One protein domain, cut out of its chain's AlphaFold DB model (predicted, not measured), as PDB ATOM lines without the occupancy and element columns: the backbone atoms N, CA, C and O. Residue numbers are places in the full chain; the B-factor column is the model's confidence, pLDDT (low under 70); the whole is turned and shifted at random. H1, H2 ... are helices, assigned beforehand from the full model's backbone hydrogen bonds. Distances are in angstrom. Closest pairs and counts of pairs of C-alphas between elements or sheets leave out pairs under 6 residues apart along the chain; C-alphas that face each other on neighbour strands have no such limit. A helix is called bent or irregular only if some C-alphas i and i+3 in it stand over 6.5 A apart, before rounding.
ATOM      1  N   GLU A   9     161.369 163.857 202.919       73.81
ATOM      2  CA  GLU A   9     162.196 162.672 202.664       73.81
ATOM      3  C   GLU A   9     161.929 161.550 203.681       73.81
ATOM      4  O   GLU A   9     161.764 160.387 203.302       73.81
ATOM      5  N   GLU A  10     161.809 161.885 204.969       79.75
ATOM      6  CA  GLU A  10     161.439 160.921 206.015       79.75
ATOM      7  C   GLU A  10     160.009 160.395 205.815       79.75
ATOM      8  O   GLU A  10     159.751 159.205 206.001       79.75
ATOM      9  N   LEU A  11     159.080 161.256 205.379       81.19
ATOM     10  CA  LEU A  11     157.698 160.868 205.088       81.19
ATOM     11  C   LEU A  11     157.606 159.954 203.855       81.19
ATOM     12  O   LEU A  11     156.902 158.943 203.904       81.19
ATOM     13  N   GLN A  12     158.340 160.261 202.776       81.06
ATOM     14  CA  GLN A  12     158.459 159.379 201.605       81.06
ATOM     15  C   GLN A  12     159.011 158.009 202.000       81.06
ATOM     16  O   GLN A  12     158.458 156.978 201.614       81.06
ATOM     17  N   THR A  13     160.084 157.995 202.794       86.62
ATOM     18  CA  THR A  13     160.738 156.759 203.237       86.62
ATOM     19  C   THR A  13     159.760 155.880 204.015       86.62
ATOM     20  O   THR A  13     159.598 154.702 203.699       86.62
ATOM     21  N   LEU A  14     159.014 156.469 204.952       86.00
ATOM     22  CA  LEU A  14     158.023 155.756 205.755       86.00
ATOM     23  C   LEU A  14     156.864 155.193 204.913       86.00
ATOM     24  O   LEU A  14     156.416 154.069 205.146       86.00
ATOM     25  N   ILE A  15     156.397 155.928 203.898       85.88
ATOM     26  CA  ILE A  15     155.373 155.439 202.959       85.88
ATOM     27  C   ILE A  15     155.891 154.230 202.170       85.88
ATOM     28  O   ILE A  15     155.172 153.238 202.029       85.88
ATOM     29  N   ILE A  16     157.133 154.288 201.679       86.19
ATOM     30  CA  ILE A  16     157.760 153.191 200.930       86.19
ATOM     31  C   ILE A  16     157.902 151.946 201.812       86.19
ATOM     32  O   ILE A  16     157.559 150.843 201.382       86.19
ATOM     33  N   GLU A  17     158.356 152.102 203.055       88.50
ATOM     34  CA  GLU A  17     158.505 150.990 204.000       88.50
ATOM     35  C   GLU A  17     157.163 150.337 204.345       88.50
ATOM     36  O   GLU A  17     157.046 149.105 204.333       88.50
ATOM     37  N   LEU A  18     156.121 151.139 204.583       86.88
ATOM     38  CA  LEU A  18     154.765 150.636 204.809       86.88
ATOM     39  C   LEU A  18     154.238 149.877 203.589       86.88
ATOM     40  O   LEU A  18     153.647 148.809 203.747       86.88
ATOM     41  N   GLN A  19     154.485 150.376 202.374       85.44
ATOM     42  CA  GLN A  19     154.062 149.712 201.135       85.44
ATOM     43  C   GLN A  19     154.757 148.365 200.949       85.44
ATOM     44  O   GLN A  19     154.107 147.361 200.652       85.44
ATOM     45  N   GLN A  20     156.073 148.320 201.163       86.81
ATOM     46  CA  GLN A  20     156.845 147.082 201.077       86.81
ATOM     47  C   GLN A  20     156.406 146.068 202.137       86.81
ATOM     48  O   GLN A  20     156.326 144.872 201.855       86.81
ATOM     49  N   THR A  21     156.089 146.531 203.344       85.69
ATOM     50  CA  THR A  21     155.637 145.664 204.438       85.69
ATOM     51  C   THR A  21     154.228 145.132 204.183       85.69
ATOM     52  O   THR A  21     154.000 143.931 204.321       85.69
ATOM     53  N   ALA A  22     153.305 145.978 203.715       85.50
ATOM     54  CA  ALA A  22     151.964 145.561 203.310       85.50
ATOM     55  C   ALA A  22     152.012 144.522 202.179       85.50
ATOM     56  O   ALA A  22     151.305 143.517 202.232       85.50
ATOM     57  N   TYR A  23     152.906 144.710 201.202       86.12
ATOM     58  CA  TYR A  23     153.121 143.748 200.123       86.12
ATOM     59  C   TYR A  23     153.652 142.398 200.632       86.12
ATOM     60  O   TYR A  23     153.192 141.346 200.192       86.12
ATOM     61  N   ARG A  24     154.583 142.399 201.595       87.44
ATOM     62  CA  ARG A  24     155.104 141.161 202.212       87.44
ATOM     63  C   ARG A  24     154.053 140.418 203.038       87.44
ATOM     64  O   ARG A  24     154.111 139.197 203.122       87.44
ATOM     65  N   LEU A  25     153.116 141.142 203.648       85.31
ATOM     66  CA  LEU A  25     152.064 140.603 204.516       85.31
ATOM     67  C   LEU A  25     150.736 140.359 203.779       85.31
ATOM     68  O   LEU A  25     149.690 140.237 204.424       85.31
ATOM     69  N   ASN A  26     150.759 140.324 202.444       83.25
ATOM     70  CA  ASN A  26     149.571 140.258 201.597       83.25
ATOM     71  C   ASN A  26     148.598 139.141 202.026       83.25
ATOM     72  O   ASN A  26     149.010 138.021 202.324       83.25
ATOM     73  N   GLY A  27     147.301 139.457 202.058       79.50
ATOM     74  CA  GLY A  27     146.245 138.543 202.510       79.50
ATOM     75  C   GLY A  27     146.025 138.488 204.028       79.50
ATOM     76  O   GLY A  27     145.194 137.708 204.484       79.50
ATOM     77  N   THR A  28     146.722 139.309 204.823       87.06
ATOM     78  CA  THR A  28     146.489 139.438 206.275       87.06
ATOM     79  C   THR A  28     145.790 140.750 206.633       87.06
ATOM     80  O   THR A  28     145.957 141.761 205.949       87.06
ATOM     81  N   ASN A  29     145.075 140.782 207.764       82.50
ATOM     82  CA  ASN A  29     144.466 142.015 208.290       82.50
ATOM     83  C   ASN A  29     145.495 143.140 208.502       82.50
ATOM     84  O   ASN A  29     145.183 144.311 208.301       82.50
ATOM     85  N   SER A  30     146.740 142.797 208.847       81.06
ATOM     86  CA  SER A  30     147.825 143.767 209.010       81.06
ATOM     87  C   SER A  30     148.193 144.464 207.696       81.06
ATOM     88  O   SER A  30     148.461 145.662 207.708       81.06
ATOM     89  N   ALA A  31     148.158 143.758 206.559       80.62
ATOM     90  CA  ALA A  31     148.397 144.369 205.252       80.62
ATOM     91  C   ALA A  31     147.293 145.361 204.862       80.62
ATOM     92  O   ALA A  31     147.598 146.428 204.330       80.62
ATOM     93  N   TYR A  32     146.031 145.054 205.180       77.62
ATOM     94  CA  TYR A  32     144.914 145.978 204.961       77.62
ATOM     95  C   TYR A  32     145.057 147.251 205.800       77.62
ATOM     96  O   TYR A  32     145.009 148.348 205.248       77.62
ATOM     97  N   LEU A  33     145.340 147.117 207.102       81.56
ATOM     98  CA  LEU A  33     145.535 148.264 207.997       81.56
ATOM     99  C   LEU A  33     146.713 149.154 207.568       81.56
ATOM    100  O   LEU A  33     146.606 150.378 207.604       81.56
ATOM    101  N   MET A  34     147.824 148.558 207.123       80.50
ATOM    102  CA  MET A  34     148.969 149.316 206.607       80.50
ATOM    103  C   MET A  34     148.641 150.028 205.287       80.50
ATOM    104  O   MET A  34     149.005 151.190 205.115       80.50
ATOM    105  N   SER A  35     147.918 149.370 204.373       78.62
ATOM    106  CA  SER A  35     147.459 149.965 203.108       78.62
ATOM    107  C   SER A  35     146.517 151.153 203.329       78.62
ATOM    108  O   SER A  35     146.658 152.195 202.685       78.62
ATOM    109  N   ASP A  36     145.603 151.044 204.293       80.19
ATOM    110  CA  ASP A  36     144.699 152.138 204.640       80.19
ATOM    111  C   ASP A  36     145.415 153.301 205.327       80.19
ATOM    112  O   ASP A  36     145.052 154.449 205.082       80.19
ATOM    113  N   ALA A  37     146.480 153.046 206.095       78.25
ATOM    114  CA  ALA A  37     147.319 154.098 206.672       78.25
ATOM    115  C   ALA A  37     148.162 154.855 205.621       78.25
ATOM    116  O   ALA A  37     148.479 156.028 205.816       78.25
ATOM    117  N   ILE A  38     148.490 154.234 204.481       82.25
ATOM    118  CA  ILE A  38     149.262 154.876 203.400       82.25
ATOM    119  C   ILE A  38     148.468 155.990 202.703       82.25
ATOM    120  O   ILE A  38     149.051 157.007 202.320       82.25
ATOM    121  N   LYS A  39     147.147 155.833 202.544       75.88
ATOM    122  CA  LYS A  39     146.277 156.821 201.876       75.88
ATOM    123  C   LYS A  39     146.333 158.216 202.530       75.88
ATOM    124  O   LYS A  39     146.683 159.163 201.825       75.88
ATOM    125  N   PRO A  40     146.068 158.379 203.844       75.06
ATOM    126  CA  PRO A  40     146.131 159.688 204.490       75.06
ATOM    127  C   PRO A  40     147.557 160.250 204.555       75.06
ATOM    128  O   PRO A  40     147.729 161.466 204.524       75.06
ATOM    129  N   LEU A  41     148.595 159.402 204.609       79.06
ATOM    130  CA  LEU A  41     149.991 159.858 204.590       79.06
ATOM    131  C   LEU A  41     150.379 160.459 203.234       79.06
ATOM    132  O   LEU A  41     151.012 161.514 203.192       79.06
ATOM    133  N   ARG A  42     149.954 159.833 202.131       77.81
ATOM    134  CA  ARG A  42     150.150 160.359 200.772       77.81
ATOM    135  C   ARG A  42     149.378 161.660 200.559       77.81
ATOM    136  O   ARG A  42     149.928 162.615 200.028       77.81
ATOM    137  N   GLU A  43     148.145 161.730 201.054       72.50
ATOM    138  CA  GLU A  43     147.353 162.960 201.019       72.50
ATOM    139  C   GLU A  43     148.019 164.096 201.819       72.50
ATOM    140  O   GLU A  43     148.089 165.235 201.357       72.50
ATOM    141  N   LEU A  44     148.557 163.805 203.009       69.62
ATOM    142  CA  LEU A  44     149.294 164.785 203.812       69.62
ATOM    143  C   LEU A  44     150.548 165.288 203.082       69.62
ATOM    144  O   LEU A  44     150.848 166.483 203.122       69.62
ATOM    145  N   GLN A  45     151.263 164.387 202.413       72.88
ATOM    146  CA  GLN A  45     152.434 164.713 201.610       72.88
ATOM    147  C   GLN A  45     152.093 165.598 200.410       72.88
ATOM    148  O   GLN A  45     152.737 166.621 200.190       72.88
ATOM    149  N   GLU A  46     151.040 165.265 199.671       66.56
ATOM    150  CA  GLU A  46     150.562 166.065 198.542       66.56
ATOM    151  C   GLU A  46     150.124 167.464 198.992       66.56
ATOM    152  O   GLU A  46     150.475 168.452 198.348       66.56
ATOM    153  N   ARG A  47     149.458 167.585 200.150       63.38
ATOM    154  CA  ARG A  47     149.112 168.886 200.753       63.38
ATOM    155  C   ARG A  47     150.350 169.710 201.118       63.38
ATOM    156  O   ARG A  47     150.349 170.922 200.906       63.38
ATOM    157  N   ARG A  48     151.407 169.081 201.648       65.69
ATOM    158  CA  ARG A  48     152.685 169.760 201.938       65.69
ATOM    159  C   ARG A  48     153.383 170.214 200.658       65.69
ATOM    160  O   ARG A  48     153.825 171.356 200.591       65.69
ATOM    161  N   ASN A  49     153.417 169.368 199.634       63.97
ATOM    162  CA  ASN A  49     154.018 169.694 198.340       63.97
ATOM    163  C   ASN A  49     153.254 170.811 197.617       63.97
ATOM    164  O   ASN A  49     153.871 171.732 197.084       63.97
ATOM    165  N   ALA A  50     151.922 170.795 197.671       57.38
ATOM    166  CA  ALA A  50     151.082 171.872 197.154       57.38
ATOM    167  C   ALA A  50     151.296 173.193 197.914       57.38
ATOM    168  O   ALA A  50     151.316 174.256 197.298       57.38
ATOM    169  N   ALA A  51     151.507 173.139 199.236       54.50
ATOM    170  CA  ALA A  51     151.874 174.316 200.019       54.50
ATOM    171  C   ALA A  51     153.252 174.862 199.605       54.50
ATOM    172  O   ALA A  51     153.367 176.058 199.353       54.50
ATOM    173  N   MET A  52     154.264 174.000 199.441       55.38
ATOM    174  CA  MET A  52     155.617 174.395 199.012       55.38
ATOM    175  C   MET A  52     155.687 174.927 197.570       55.38
ATOM    176  O   MET A  52     156.579 175.713 197.262       55.38
ATOM    177  N   GLY A  53     154.755 174.533 196.696       50.44
ATOM    178  CA  GLY A  53     154.637 175.047 195.326       50.44
ATOM    179  C   GLY A  53     153.991 176.435 195.206       50.44
ATOM    180  O   GLY A  53     153.890 176.957 194.097       50.44
ATOM    181  N   SER A  54     153.534 177.032 196.311       52.94
ATOM    182  CA  SER A  54     152.927 178.370 196.330       52.94
ATOM    183  C   SER A  54     153.947 179.468 196.658       52.94
ATOM    184  O   SER A  54     154.972 179.216 197.291       52.94
ATOM    185  N   GLU A  55     153.689 180.703 196.216       52.72
ATOM    186  CA  GLU A  55     154.593 181.824 196.493       52.72
ATOM    187  C   GLU A  55     154.657 182.138 198.003       52.72
ATOM    188  O   GLU A  55     153.614 182.181 198.673       52.72
ATOM    189  N   PRO A  56     155.863 182.397 198.548       57.91
ATOM    190  CA  PRO A  56     156.043 182.888 199.910       57.91
ATOM    191  C   PRO A  56     155.188 184.129 200.173       57.91
ATOM    192  O   PRO A  56     155.153 185.051 199.356       57.91
ATOM    193  N   VAL A  57     154.551 184.212 201.341       60.41
ATOM    194  CA  VAL A  57     153.928 185.463 201.784       60.41
ATOM    195  C   VAL A  57     155.008 186.544 201.891       60.41
ATOM    196  O   VAL A  57     155.917 186.471 202.719       60.41
ATOM    197  N   VAL A  58     154.893 187.575 201.053       63.16
ATOM    198  CA  VAL A  58     155.746 188.764 201.116       63.16
ATOM    199  C   VAL A  58     155.206 189.695 202.198       63.16
ATOM    200  O   VAL A  58     154.087 190.201 202.104       63.16
ATOM    201  N   TRP A  59     156.008 189.943 203.235       65.12
ATOM    202  CA  TRP A  59     155.679 190.918 204.272       65.12
ATOM    203  C   TRP A  59     155.675 192.330 203.679       65.12
ATOM    204  O   TRP A  59     156.719 192.868 203.304       65.12
ATOM    205  N   ILE A  60     154.489 192.934 203.596       58.44
ATOM    206  CA  ILE A  60     154.302 194.294 203.083       58.44
ATOM    207  C   ILE A  60     155.195 195.262 203.881       58.44
ATOM    208  O   ILE A  60     155.266 195.192 205.108       58.44
ATOM    209  N   ASN A  61     155.903 196.152 203.177       65.81
ATOM    210  CA  ASN A  61     156.736 197.225 203.739       65.81
ATOM    211  C   ASN A  61     157.893 196.783 204.665       65.81
ATOM    212  O   ASN A  61     158.405 197.593 205.436       65.81
ATOM    213  N   GLY A  62     158.330 195.518 204.604       73.19
ATOM    214  CA  GLY A  62     159.460 195.033 205.410       73.19
ATOM    215  C   GLY A  62     159.170 194.974 206.914       73.19
ATOM    216  O   GLY A  62     160.096 195.049 207.727       73.19
ATOM    217  N   CYS A  63     157.892 194.849 207.298       75.81
ATOM    218  CA  CYS A  63     157.453 194.789 208.697       75.81
ATOM    219  C   CYS A  63     158.111 193.661 209.499       75.81
ATOM    220  O   CYS A  63     158.359 193.819 210.692       75.81
ATOM    221  N   ASN A  64     158.483 192.566 208.839       78.75
ATOM    222  CA  ASN A  64     159.261 191.482 209.431       78.75
ATOM    223  C   ASN A  64     160.649 191.907 209.938       78.75
ATOM    224  O   ASN A  64     161.240 191.188 210.731       78.75
ATOM    225  N   LYS A  65     161.179 193.053 209.493       81.62
ATOM    226  CA  LYS A  65     162.455 193.615 209.962       81.62
ATOM    227  C   LYS A  65     162.251 194.845 210.840       81.62
ATOM    228  O   LYS A  65     162.922 194.993 211.858       81.62
ATOM    229  N   SER A  66     161.321 195.725 210.464       86.50
ATOM    230  CA  SER A  66     161.101 196.978 211.191       86.50
ATOM    231  C   SER A  66     160.444 196.767 212.558       86.50
ATOM    232  O   SER A  66     160.805 197.463 213.504       86.50
ATOM    233  N   VAL A  67     159.552 195.778 212.704       86.31
ATOM    234  CA  VAL A  67     158.890 195.484 213.986       86.31
ATOM    235  C   VAL A  67     159.870 194.887 215.009       86.31
ATOM    236  O   VAL A  67     159.961 195.445 216.104       86.31
ATOM    237  N   PRO A  68     160.678 193.850 214.696       88.12
ATOM    238  CA  PRO A  68     161.706 193.369 215.625       88.12
ATOM    239  C   PRO A  68     162.739 194.437 215.999       88.12
ATOM    240  O   PRO A  68     163.158 194.508 217.154       88.12
ATOM    241  N   ALA A  69     163.134 195.296 215.053       87.06
ATOM    242  CA  ALA A  69     164.040 196.410 215.329       87.06
ATOM    243  C   ALA A  69     163.420 197.430 216.301       87.06
ATOM    244  O   ALA A  69     164.079 197.846 217.253       87.06
ATOM    245  N   ALA A  70     162.145 197.783 216.113       86.12
ATOM    246  CA  ALA A  70     161.424 198.682 217.012       86.12
ATOM    247  C   ALA A  70     161.264 198.086 218.421       86.12
ATOM    248  O   ALA A  70     161.465 198.792 219.407       86.12
ATOM    249  N   LEU A  71     160.966 196.788 218.535       86.75
ATOM    250  CA  LEU A  71     160.850 196.100 219.827       86.75
ATOM    251  C   LEU A  71     162.175 196.092 220.601       86.75
ATOM    252  O   LEU A  71     162.174 196.336 221.805       86.75
ATOM    253  N   ARG A  72     163.309 195.872 219.920       86.62
ATOM    254  CA  ARG A  72     164.642 195.975 220.540       86.62
ATOM    255  C   ARG A  72     164.982 197.406 220.940       86.62
ATOM    256  O   ARG A  72     165.460 197.624 222.045       86.62
ATOM    257  N   TYR A  73     164.659 198.381 220.091       85.06
ATOM    258  CA  TYR A  73     164.834 199.793 220.425       85.06
ATOM    259  C   TYR A  73     164.047 200.170 221.690       85.06
ATOM    260  O   TYR A  73     164.599 200.790 222.592       85.06
ATOM    261  N   LEU A  74     162.792 199.731 221.814       82.56
ATOM    262  CA  LEU A  74     161.983 199.937 223.021       82.56
ATOM    263  C   LEU A  74     162.534 199.203 224.253       82.56
ATOM    264  O   LEU A  74     162.332 199.666 225.370       82.56
ATOM    265  N   ALA A  75     163.224 198.076 224.065       79.75
ATOM    266  CA  ALA A  75     163.857 197.328 225.150       79.75
ATOM    267  C   ALA A  75     165.118 198.022 225.698       79.75
ATOM    268  O   ALA A  75     165.462 197.824 226.864       79.75
ATOM    269  N   GLU A  76     165.790 198.823 224.866       79.81
ATOM    270  CA  GLU A  76     167.072 199.476 225.162       79.81
ATOM    271  C   GLU A  76     166.940 200.972 225.507       79.81
ATOM    272  O   GLU A  76     167.877 201.553 226.054       79.81
ATOM    273  N   ASN A  77     165.795 201.606 225.220       76.88
ATOM    274  CA  ASN A  77     165.597 203.046 225.417       76.88
ATOM    275  C   ASN A  77     164.549 203.355 226.507       76.88
ATOM    276  O   ASN A  77     163.452 202.792 226.486       76.88
ATOM    277  N   PRO A  78     164.831 204.290 227.437       64.56
ATOM    278  CA  PRO A  78     163.851 204.748 228.419       64.56
ATOM    279  C   PRO A  78     162.716 205.531 227.741       64.56
ATOM    280  O   PRO A  78     162.959 206.405 226.908       64.56
ATOM    281  N   GLN A  79     161.465 205.225 228.096       59.38
ATOM    282  CA  GLN A  79     160.302 205.872 227.486       59.38
ATOM    283  C   GLN A  79     160.175 207.348 227.904       59.38
ATOM    284  O   GLN A  79     160.379 207.681 229.077       59.38
ATOM    285  N   PRO A  80     159.768 208.241 226.984       54.06
ATOM    286  CA  PRO A  80     159.411 209.602 227.332       54.06
ATOM    287  C   PRO A  80     158.043 209.599 228.029       54.06
ATOM    288  O   PRO A  80     157.003 209.658 227.386       54.06
ATOM    289  N   ILE A  81     158.089 209.596 229.365       49.06
ATOM    290  CA  ILE A  81     157.034 210.047 230.287       49.06
ATOM    291  C   ILE A  81     155.842 209.077 230.469       49.06
ATOM    292  O   ILE A  81     154.969 208.961 229.618       49.06
ATOM    293  N   GLY A  82     155.731 208.507 231.679       55.38
ATOM    294  CA  GLY A  82     154.419 208.271 232.305       55.38
ATOM    295  C   GLY A  82     153.831 206.854 232.335       55.38
ATOM    296  O   GLY A  82     152.612 206.745 232.406       55.38
ATOM    297  N   GLY A  83     154.629 205.783 232.336       50.09
ATOM    298  CA  GLY A  83     154.120 204.421 232.564       50.09
ATOM    299  C   GLY A  83     154.946 203.661 233.597       50.09
ATOM    300  O   GLY A  83     156.137 203.445 233.394       50.09
ATOM    301  N   GLU A  84     154.327 203.272 234.712       46.94
ATOM    302  CA  GLU A  84     154.920 202.331 235.662       46.94
ATOM    303  C   GLU A  84     155.100 200.944 235.032       46.94
ATOM    304  O   GLU A  84     154.297 200.488 234.219       46.94
ATOM    305  N   SER A  85     156.122 200.249 235.529       53.19
ATOM    306  CA  SER A  85     156.514 198.868 235.245       53.19
ATOM    307  C   SER A  85     157.248 198.653 233.920       53.19
ATOM    308  O   SER A  85     156.729 198.813 232.820       53.19
ATOM    309  N   SER A  86     158.513 198.257 234.069       53.44
ATOM    310  CA  SER A  86     159.346 197.665 233.034       53.44
ATOM    311  C   SER A  86     158.515 196.724 232.165       53.44
ATOM    312  O   SER A  86     158.103 195.659 232.636       53.44
ATOM    313  N   PHE A  87     158.344 197.034 230.879       54.19
ATOM    314  CA  PHE A  87     158.248 195.929 229.935       54.19
ATOM    315  C   PHE A  87     159.463 195.059 230.227       54.19
ATOM    316  O   PHE A  87     160.584 195.569 230.227       54.19
ATOM    317  N   ASN A  88     159.246 193.798 230.609       65.62
ATOM    318  CA  ASN A  88     160.356 192.913 230.913       65.62
ATOM    319  C   ASN A  88     161.233 192.921 229.660       65.62
ATOM    320  O   ASN A  88     160.785 192.477 228.606       65.62
ATOM    321  N   THR A  89     162.426 193.512 229.741       71.19
ATOM    322  CA  THR A  89     163.349 193.666 228.611       71.19
ATOM    323  C   THR A  89     163.503 192.326 227.891       71.19
ATOM    324  O   THR A  89     163.459 192.256 226.665       71.19
ATOM    325  N   ALA A  90     163.529 191.235 228.664       75.75
ATOM    326  CA  ALA A  90     163.525 189.870 228.161       75.75
ATOM    327  C   ALA A  90     162.298 189.522 227.294       75.75
ATOM    328  O   ALA A  90     162.454 188.861 226.275       75.75
ATOM    329  N   HIS A  91     161.097 189.982 227.649       79.94
ATOM    330  CA  HIS A  91     159.866 189.733 226.898       79.94
ATOM    331  C   HIS A  91     159.825 190.488 225.562       79.94
ATOM    332  O   HIS A  91     159.405 189.922 224.558       79.94
ATOM    333  N   LEU A  92     160.324 191.728 225.508       82.56
ATOM    334  CA  LEU A  92     160.455 192.467 224.244       82.56
ATOM    335  C   LEU A  92     161.463 191.793 223.300       82.56
ATOM    336  O   LEU A  92     161.175 191.621 222.116       82.56
ATOM    337  N   TYR A  93     162.611 191.345 223.826       82.88
ATOM    338  CA  TYR A  93     163.564 190.545 223.047       82.88
ATOM    339  C   TYR A  93     162.977 189.200 222.617       82.88
ATOM    340  O   TYR A  93     163.251 188.752 221.503       82.88
ATOM    341  N   GLN A  94     162.184 188.557 223.474       85.38
ATOM    342  CA  GLN A  94     161.509 187.308 223.148       85.38
ATOM    343  C   GLN A  94     160.517 187.511 222.002       85.38
ATOM    344  O   GLN A  94     160.606 186.795 221.013       85.38
ATOM    345  N   MET A  95     159.652 188.525 222.072       82.81
ATOM    346  CA  MET A  95     158.715 188.839 220.990       82.81
ATOM    347  C   MET A  95     159.438 189.188 219.686       82.81
ATOM    348  O   MET A  95     159.039 188.724 218.623       82.81
ATOM    349  N   ALA A  96     160.533 189.957 219.749       85.75
ATOM    350  CA  ALA A  96     161.337 190.261 218.566       85.75
ATOM    351  C   ALA A  96     161.896 188.984 217.913       85.75
ATOM    352  O   ALA A  96     161.797 188.828 216.698       85.75
ATOM    353  N   ARG A  97     162.426 188.053 218.718       84.00
ATOM    354  CA  ARG A  97     162.923 186.752 218.241       84.00
ATOM    355  C   ARG A  97     161.807 185.870 217.695       84.00
ATOM    356  O   ARG A  97     161.997 185.238 216.668       84.00
ATOM    357  N   GLU A  98     160.660 185.815 218.363       83.56
ATOM    358  CA  GLU A  98     159.513 185.024 217.908       83.56
ATOM    359  C   GLU A  98     159.002 185.524 216.553       83.56
ATOM    360  O   GLU A  98     158.748 184.711 215.670       83.56
ATOM    361  N   ILE A  99     158.933 186.842 216.343       82.44
ATOM    362  CA  ILE A  99     158.544 187.427 215.052       82.44
ATOM    363  C   ILE A  99     159.575 187.108 213.964       82.44
ATOM    364  O   ILE A  99     159.181 186.766 212.854       82.44
ATOM    365  N   GLU A 100     160.875 187.190 214.260       81.31
ATOM    366  CA  GLU A 100     161.933 186.822 213.306       81.31
ATOM    367  C   GLU A 100     161.875 185.337 212.944       81.31
ATOM    368  O   GLU A 100     161.850 185.009 211.763       81.31
ATOM    369  N   LEU A 101     161.737 184.449 213.931       76.25
ATOM    370  CA  LEU A 101     161.572 183.008 213.714       76.25
ATOM    371  C   LEU A 101     160.300 182.691 212.915       76.25
ATOM    372  O   LEU A 101     160.305 181.831 212.034       76.25
ATOM    373  N   MET A 102     159.197 183.393 213.187       68.75
ATOM    374  CA  MET A 102     157.960 183.263 212.414       68.75
ATOM    375  C   MET A 102     158.084 183.834 210.998       68.75
ATOM    376  O   MET A 102     157.386 183.364 210.106       68.75
ATOM    377  N   ALA A 103     158.937 184.834 210.784       69.06
ATOM    378  CA  ALA A 103     159.208 185.399 209.467       69.06
ATOM    379  C   ALA A 103     160.219 184.568 208.657       69.06
ATOM    380  O   ALA A 103     160.180 184.614 207.429       69.06
ATOM    381  N   GLU A 104     161.106 183.824 209.324       65.81
ATOM    382  CA  GLU A 104     161.991 182.815 208.724       65.81
ATOM    383  C   GLU A 104     161.204 181.583 208.264       65.81
ATOM    384  O   GLU A 104     161.507 180.996 207.222       65.81
ATOM    385  N   ALA A 105     160.147 181.219 208.998       57.88
ATOM    386  CA  ALA A 105     159.171 180.256 208.523       57.88
ATOM    387  C   ALA A 105     158.430 180.848 207.317       57.88
ATOM    388  O   ALA A 105     157.650 181.792 207.440       57.88
TER     389      ALA A 105
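This is residues 9 to 105 of the 350 residues of an uncharacterized protein of Klebsiella michiganensis (UniProt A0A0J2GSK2). Two helical hairpins, H1 with H2 and H3 with H4, form the two ends of a long dumbbell, joined by the thin strip of residues 53 to 59. The 97 printed residues hold four named helices, H1 to H4 in order, and no named strand: all helix. The whole is extended, with a radius of gyration of the C-alphas of 24.4 A, spanning 77 by 29 by 17 A.

H1, residues 9 to 24, begins at C-alpha 9 (162.196, 162.672, 202.664) and is 22.7 A long. H2, residues 29 to 52, measures 35.5 A. H3, residues 60 to 76, measures 26.0 A and is irregular: C-alphas 61 and 64 are 8.5 A apart. H4, residues 89 to 104, measures 22.7 A, ending at C-alpha 104 (161.991, 182.815, 208.724).

H1 and H2 touch, C-alphas of Ala 22 and Ala 31 being closest at 4.2 A, with a shallow tilt of 23 degrees, opposite ways. H3 and H4 touch, closest at the C-alphas of Pro 68 and Ala 96, 4.3 A, with a shallow tilt of 19 degrees, opposite ways. H2 and H3 are apart. Every O i to N i+4 pair is within hydrogen-bond range in H1 and H4, against 17 of 20 in H2 and 10 of 13 in H3.

The C-alphas of Gly 27 and Ile 81 are farthest apart, 77.5 A. The printed part has no cut. The link H3 to H4 is long. Low pLDDT, under 70, covers residue 44 and residues 46 to 61, 78 to 88 and 102 to 105.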